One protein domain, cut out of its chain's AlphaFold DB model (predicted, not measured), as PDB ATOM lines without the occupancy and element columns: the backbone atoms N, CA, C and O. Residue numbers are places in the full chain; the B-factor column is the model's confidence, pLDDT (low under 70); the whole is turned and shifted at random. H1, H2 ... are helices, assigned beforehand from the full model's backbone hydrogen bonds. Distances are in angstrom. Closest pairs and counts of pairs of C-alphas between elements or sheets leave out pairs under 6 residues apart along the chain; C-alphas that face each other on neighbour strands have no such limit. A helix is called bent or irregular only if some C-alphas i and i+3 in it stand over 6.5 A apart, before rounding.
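Overview. This is residues 71 to 125 of the 202 residues of an uncharacterized protein of Callorhinchus milii (UniProt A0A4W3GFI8). This is an open L of two helices with no packed core: the long helix H2, bent toward its far end, makes the longer limb, and the shorter, kinked H1 turns off from its beginning at a corner near residues 88 to 91. The printed part has 55 residues with two named helices, H1 then H2, and no named strand; the class is all helix. The whole is extended, with a radius of gyration of the C-alphas of 20.1 A and spans of 59 by 27 by 11 A.

Along the chain. Begin with H2, residues 91 to 122, which by its hydrogen bonds was assigned as one helix but is bent: C-alphas 112 and 115 are 6.8 A apart. Find C-alpha 91 at (34.012, 136.143, 86.426); from there arm H2a, residues 91 to 112, runs 31.6 A to C-alpha 112 at (21.883, 140.007, 57.532). Arm H2b, residues 115 to 122, ends at C-alpha 122 at (20.502, 129.139, 44.881). Go back to C-alpha 73 at (14.852, 156.864, 92.398) for H1, residues 73 to 88, 22.0 A long. H1 is only just irregular, with C-alphas 78 and 81 at 6.8 A, and it has a kink of 33 degrees near residue 80.

Arrangement. H2a and H2b stand at a steep tilt of 53 degrees. Look next at Leu 88 and Leu 94, whose C-alphas, 6.0 A apart, are the closest of H1 and H2a. These two are close but not clearly touching, and about perpendicular at 89 degrees. H1 and H2b are apart. In H2a and H2b every O i to N i+4 pair is within hydrogen-bond range; in H1 10 of 12 are.

Size, cuts and confidence. The two farthest C-alphas, those of Ser 72 and Thr 123, are 59.4 A apart. The printed part has no cut, and the link from H1 to H2 is tight, with 2 residues. In this model the mean pLDDT of the printed part is 82.0, and residues 71 to 72 are under 70.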
ATOM      1  N   LEU A  71      12.556 152.481  97.290       54.06
ATOM      2  CA  LEU A  71      13.577 153.516  97.454       54.06
ATOM      3  C   LEU A  71      13.377 154.635  96.425       54.06
ATOM      4  O   LEU A  71      13.221 154.377  95.236       54.06
ATOM      5  N   SER A  72      13.432 155.888  96.886       65.50
ATOM      6  CA  SER A  72      13.472 157.078  96.026       65.50
ATOM      7  C   SER A  72      14.473 156.873  94.876       65.50
ATOM      8  O   SER A  72      15.601 156.448  95.132       65.50
ATOM      9  N   LEU A  73      14.078 157.156  93.625       72.56
ATOM     10  CA  LEU A  73      14.852 156.864  92.398       72.56
ATOM     11  C   LEU A  73      16.316 157.343  92.469       72.56
ATOM     12  O   LEU A  73      17.219 156.709  91.925       72.56
ATOM     13  N   LEU A  74      16.564 158.420  93.219       72.81
ATOM     14  CA  LEU A  74      17.894 158.957  93.514       72.81
ATOM     15  C   LEU A  74      18.789 157.995  94.312       72.81
ATOM     16  O   LEU A  74      19.983 157.881  94.034       72.81
ATOM     17  N   GLN A  75      18.236 157.281  95.291       72.38
ATOM     18  CA  GLN A  75      18.993 156.292  96.059       72.38
ATOM     19  C   GLN A  75      19.294 155.038  95.236       72.38
ATOM     20  O   GLN A  75      20.365 154.454  95.401       72.38
ATOM     21  N   PHE A  76      18.403 154.660  94.315       78.12
ATOM     22  CA  PHE A  76      18.666 153.577  93.371       78.12
ATOM     23  C   PHE A  76      19.796 153.941  92.401       78.12
ATOM     24  O   PHE A  76      20.765 153.195  92.303       78.12
ATOM     25  N   ILE A  77      19.740 155.125  91.774       83.25
ATOM     26  CA  ILE A  77      20.786 155.614  90.856       83.25
ATOM     27  C   ILE A  77      22.154 155.661  91.541       83.25
ATOM     28  O   ILE A  77      23.156 155.280  90.941       83.25
ATOM     29  N   LYS A  78      22.215 156.070  92.815       81.12
ATOM     30  CA  LYS A  78      23.478 156.124  93.562       81.12
ATOM     31  C   LYS A  78      24.041 154.737  93.892       81.12
ATOM     32  O   LYS A  78      25.258 154.564  93.912       81.12
ATOM     33  N   LYS A  79      23.182 153.746  94.149       79.94
ATOM     34  CA  LYS A  79      23.598 152.365  94.462       79.94
ATOM     35  C   LYS A  79      23.859 151.515  93.213       79.94
ATOM     36  O   LYS A  79      24.660 150.584  93.271       79.94
ATOM     37  N   PHE A  80      23.239 151.853  92.085       86.75
ATOM     38  CA  PHE A  80      23.346 151.130  90.821       86.75
ATOM     39  C   PHE A  80      24.785 150.919  90.314       86.75
ATOM     40  O   PHE A  80      25.125 149.767  90.047       86.75
ATOM     41  N   PRO A  81      25.671 151.938  90.219       86.44
ATOM     42  CA  PRO A  81      27.019 151.737  89.679       86.44
ATOM     43  C   PRO A  81      27.860 150.789  90.539       86.44
ATOM     44  O   PRO A  81      28.642 150.008  90.005       86.44
ATOM     45  N   PHE A  82      27.669 150.797  91.861       85.19
ATOM     46  CA  PHE A  82      28.367 149.886  92.768       85.19
ATOM     47  C   PHE A  82      27.919 148.431  92.577       85.19
ATOM     48  O   PHE A  82      28.752 147.528  92.487       85.19
ATOM     49  N   ILE A  83      26.607 148.203  92.472       83.25
ATOM     50  CA  ILE A  83      26.041 146.869  92.233       83.25
ATOM     51  C   ILE A  83      26.455 146.370  90.848       83.25
ATOM     52  O   ILE A  83      26.912 145.238  90.717       83.25
ATOM     53  N   LEU A  84      26.369 147.228  89.829       85.06
ATOM     54  CA  LEU A  84      26.800 146.915  88.472       85.06
ATOM     55  C   LEU A  84      28.280 146.520  88.442       85.06
ATOM     56  O   LEU A  84      28.622 145.485  87.878       85.06
ATOM     57  N   TRP A  85      29.148 147.291  89.101       88.00
ATOM     58  CA  TRP A  85      30.577 146.992  89.179       88.00
ATOM     59  C   TRP A  85      30.854 145.665  89.891       88.00
ATOM     60  O   TRP A  85      31.662 144.861  89.427       88.00
ATOM     61  N   ARG A  86      30.156 145.393  91.000       84.81
ATOM     62  CA  ARG A  86      30.258 144.120  91.725       84.81
ATOM     63  C   ARG A  86      29.829 142.934  90.857       84.81
ATOM     64  O   ARG A  86      30.503 141.908  90.869       84.81
ATOM     65  N   THR A  87      28.748 143.083  90.097       85.56
ATOM     66  CA  THR A  87      28.236 142.047  89.191       85.56
ATOM     67  C   THR A  87      29.174 141.823  88.005       85.56
ATOM     68  O   THR A  87      29.492 140.679  87.697       85.56
ATOM     69  N   LEU A  88      29.699 142.889  87.393       85.88
ATOM     70  CA  LEU A  88      30.668 142.796  86.291       85.88
ATOM     71  C   LEU A  88      32.004 142.183  86.724       85.88
ATOM     72  O   LEU A  88      32.648 141.493  85.941       85.88
ATOM     73  N   ARG A  89      32.412 142.393  87.979       87.06
ATOM     74  CA  ARG A  89      33.628 141.799  88.549       87.06
ATOM     75  C   ARG A  89      33.469 140.312  88.893       87.06
ATOM     76  O   ARG A  89      34.460 139.664  89.220       87.06
ATOM     77  N   ASN A  90      32.258 139.754  88.818       87.50
ATOM     78  CA  ASN A  90      32.052 138.318  88.963       87.50
ATOM     79  C   ASN A  90      32.441 137.600  87.651       87.50
ATOM     80  O   ASN A  90      31.756 137.772  86.640       87.50
ATOM     81  N   PRO A  91      33.498 136.764  87.648       81.31
ATOM     82  CA  PRO A  91      34.012 136.143  86.426       81.31
ATOM     83  C   PRO A  91      32.998 135.208  85.755       81.31
ATOM     84  O   PRO A  91      32.982 135.100  84.533       81.31
ATOM     85  N   VAL A  92      32.114 134.570  86.531       82.31
ATOM     86  CA  VAL A  92      31.069 133.689  85.986       82.31
ATOM     87  C   VAL A  92      30.037 134.504  85.210       82.31
ATOM     88  O   VAL A  92      29.663 134.131  84.101       82.31
ATOM     89  N   TYR A  93      29.610 135.641  85.763       83.00
ATOM     90  CA  TYR A  93      28.676 136.540  85.087       83.00
ATOM     91  C   TYR A  93      29.283 137.097  83.796       83.00
ATOM     92  O   TYR A  93      28.639 137.070  82.750       83.00
ATOM     93  N   LEU A  94      30.545 137.533  83.849       86.56
ATOM     94  CA  LEU A  94      31.245 138.068  82.684       86.56
ATOM     95  C   LEU A  94      31.373 137.028  81.559       86.56
ATOM     96  O   LEU A  94      31.136 137.358  80.399       86.56
ATOM     97  N   LEU A  95      31.672 135.770  81.895       84.56
ATOM     98  CA  LEU A  95      31.776 134.681  80.920       84.56
ATOM     99  C   LEU A  95      30.424 134.358  80.266       84.56
ATOM    100  O   LEU A  95      30.356 134.168  79.052       84.56
ATOM    101  N   VAL A  96      29.337 134.366  81.046       83.38
ATOM    102  CA  VAL A  96      27.971 134.179  80.525       83.38
ATOM    103  C   VAL A  96      27.574 135.325  79.594       83.38
ATOM    104  O   VAL A  96      27.043 135.078  78.512       83.38
ATOM    105  N   VAL A  97      27.854 136.574  79.974       88.31
ATOM    106  CA  VAL A  97      27.548 137.745  79.139       88.31
ATOM    107  C   VAL A  97      28.359 137.723  77.848       88.31
ATOM    108  O   VAL A  97      27.788 137.923  76.780       88.31
ATOM    109  N   LEU A  98      29.659 137.429  77.914       89.25
ATOM    110  CA  LEU A  98      30.507 137.336  76.726       89.25
ATOM    111  C   LEU A  98      30.004 136.254  75.760       89.25
ATOM    112  O   LEU A  98      29.940 136.493  74.555       89.25
ATOM    113  N   GLY A  99      29.584 135.098  76.288       87.38
ATOM    114  CA  GLY A  99      28.957 134.037  75.497       87.38
ATOM    115  C   GLY A  99      27.630 134.463  74.860       87.38
ATOM    116  O   GLY A  99      27.359 134.139  73.707       87.38
ATOM    117  N   GLN A 100      26.807 135.236  75.568       87.06
ATOM    118  CA  GLN A 100      25.555 135.748  75.006       87.06
ATOM    119  C   GLN A 100      25.802 136.781  73.899       87.06
ATOM    120  O   GLN A 100      25.118 136.782  72.872       87.06
ATOM    121  N   VAL A 101      26.793 137.656  74.085       92.75
ATOM    122  CA  VAL A 101      27.187 138.651  73.082       92.75
ATOM    123  C   VAL A 101      27.721 137.964  71.828       92.75
ATOM    124  O   VAL A 101      27.323 138.333  70.725       92.75
ATOM    125  N   SER A 102      28.561 136.935  71.971       89.62
ATOM    126  CA  SER A 102      29.085 136.197  70.818       89.62
ATOM    127  C   SER A 102      27.979 135.467  70.052       89.62
ATOM    128  O   SER A 102      27.913 135.588  68.830       89.62
ATOM    129  N   MET A 103      27.047 134.797  70.744       87.25
ATOM    130  CA  MET A 103      25.887 134.178  70.091       87.25
ATOM    131  C   MET A 103      25.013 135.211  69.367       87.25
ATOM    132  O   MET A 103      24.605 134.985  68.229       87.25
ATOM    133  N   SER A 104      24.783 136.376  69.976       89.44
ATOM    134  CA  SER A 104      24.005 137.461  69.361       89.44
ATOM    135  C   SER A 104      24.678 138.022  68.105       89.44
ATOM    136  O   SER A 104      23.999 138.317  67.118       89.44
ATOM    137  N   ALA A 105      26.009 138.135  68.113       91.06
ATOM    138  CA  ALA A 105      26.781 138.565  66.952       91.06
ATOM    139  C   ALA A 105      26.661 137.561  65.793       91.06
ATOM    140  O   ALA A 105      26.423 137.971  64.658       91.06
ATOM    141  N   VAL A 106      26.741 136.255  66.081       88.00
ATOM    142  CA  VAL A 106      26.553 135.192  65.076       88.00
ATOM    143  C   VAL A 106      25.147 135.246  64.481       88.00
ATOM    144  O   VAL A 106      25.005 135.277  63.262       88.00
ATOM    145  N   ILE A 107      24.109 135.320  65.320       86.94
ATOM    146  CA  ILE A 107      22.714 135.415  64.865       86.94
ATOM    147  C   ILE A 107      22.513 136.654  63.988       86.94
ATOM    148  O   ILE A 107      21.905 136.555  62.927       86.94
ATOM    149  N   SER A 108      23.057 137.805  64.392       87.31
ATOM    150  CA  SER A 108      22.945 139.048  63.619       87.31
ATOM    151  C   SER A 108      23.658 138.945  62.269       87.31
ATOM    152  O   SER A 108      23.101 139.344  61.248       87.31
ATOM    153  N   GLY A 109      24.862 138.365  62.237       85.88
ATOM    154  CA  GLY A 109      25.597 138.134  60.994       85.88
ATOM    155  C   GLY A 109      24.841 137.201  60.047       85.88
ATOM    156  O   GLY A 109      24.653 137.527  58.875       85.88
ATOM    157  N   LEU A 110      24.331 136.078  60.557       82.38
ATOM    158  CA  LEU A 110      23.522 135.156  59.762       82.38
ATOM    159  C   LEU A 110      22.233 135.829  59.276       82.38
ATOM    160  O   LEU A 110      21.921 135.737  58.098       82.38
ATOM    161  N   ALA A 111      21.517 136.571  60.120       82.06
ATOM    162  CA  ALA A 111      20.282 137.244  59.716       82.06
ATOM    163  C   ALA A 111      20.493 138.236  58.556       82.06
ATOM    164  O   ALA A 111      19.674 138.287  57.640       82.06
ATOM    165  N   VAL A 112      21.594 138.996  58.564       84.50
ATOM    166  CA  VAL A 112      21.883 140.007  57.532       84.50
ATOM    167  C   VAL A 112      22.426 139.381  56.246       84.50
ATOM    168  O   VAL A 112      22.019 139.764  55.149       84.50
ATOM    169  N   PHE A 113      23.347 138.422  56.356       83.25
ATOM    170  CA  PHE A 113      24.082 137.910  55.196       83.25
ATOM    171  C   PHE A 113      23.499 136.622  54.605       83.25
ATOM    172  O   PHE A 113      23.686 136.371  53.415       83.25
ATOM    173  N   MET A 114      22.759 135.819  55.380       79.88
ATOM    174  CA  MET A 114      22.254 134.518  54.920       79.88
ATOM    175  C   MET A 114      21.252 134.655  53.774       79.88
ATOM    176  O   MET A 114      21.341 133.916  52.798       79.88
ATOM    177  N   GLY A 115      20.326 135.618  53.843       77.19
ATOM    178  CA  GLY A 115      19.357 135.845  52.763       77.19
ATOM    179  C   GLY A 115      20.052 136.165  51.436       77.19
ATOM    180  O   GLY A 115      19.762 135.552  50.413       77.19
ATOM    181  N   LYS A 116      21.061 137.044  51.479       77.00
ATOM    182  CA  LYS A 116      21.898 137.400  50.320       77.00
ATOM    183  C   LYS A 116      22.718 136.219  49.805       77.00
ATOM    184  O   LYS A 116      22.881 136.067  48.598       77.00
ATOM    185  N   PHE A 117      23.219 135.377  50.704       79.50
ATOM    186  CA  PHE A 117      23.927 134.157  50.334       79.50
ATOM    187  C   PHE A 117      23.009 133.174  49.593       79.50
ATOM    188  O   PHE A 117      23.373 132.697  48.521       79.50
ATOM    189  N   LEU A 118      21.796 132.937  50.103       76.00
ATOM    190  CA  LEU A 118      20.789 132.077  49.469       76.00
ATOM    191  C   LEU A 118      20.355 132.609  48.096       76.00
ATOM    192  O   LEU A 118      20.265 131.837  47.144       76.00
ATOM    193  N   GLU A 119      20.151 133.923  47.970       76.69
ATOM    194  CA  GLU A 119      19.866 134.576  46.683       76.69
ATOM    195  C   GLU A 119      20.982 134.320  45.657       76.69
ATOM    196  O   GLU A 119      20.706 134.027  44.495       76.69
ATOM    197  N   LYS A 120      22.251 134.425  46.077       75.56
ATOM    198  CA  LYS A 120      23.414 134.308  45.183       75.56
ATOM    199  C   LYS A 120      23.790 132.869  44.838       75.56
ATOM    200  O   LYS A 120      24.241 132.635  43.725       75.56
ATOM    201  N   GLN A 121      23.632 131.929  45.767       72.81
ATOM    202  CA  GLN A 121      24.028 130.529  45.573       72.81
ATOM    203  C   GLN A 121      22.906 129.652  45.011       72.81
ATOM    204  O   GLN A 121      23.186 128.707  44.284       72.81
ATOM    205  N   PHE A 122      21.643 129.952  45.320       74.38
ATOM    206  CA  PHE A 122      20.502 129.139  44.881       74.38
ATOM    207  C   PHE A 122      19.602 129.857  43.874       74.38
ATOM    208  O   PHE A 122      18.569 129.313  43.486       74.38
ATOM    209  N   THR A 123      19.965 131.071  43.437       74.56
ATOM    210  CA  THR A 123      19.175 131.892  42.496       74.56
ATOM    211  C   THR A 123      17.718 132.097  42.941       74.56
ATOM    212  O   THR A 123      16.825 132.310  42.125       74.56
ATOM    213  N   LEU A 124      17.462 132.023  44.252       76.50
ATOM    214  CA  LEU A 124      16.132 132.193  44.832       76.50
ATOM    215  C   LEU A 124      15.764 133.678  44.910       76.50
ATOM    216  O   LEU A 124      16.614 134.538  45.141       76.50
ATOM    217  N   THR A 125      14.472 133.984  44.792       78.94
ATOM    218  CA  THR A 125      13.960 135.336  45.034       78.94
ATOM    219  C   THR A 125      14.155 135.730  46.501       78.94
ATOM    220  O   THR A 125      13.875 134.942  47.407       78.94
TER     221      THR A 125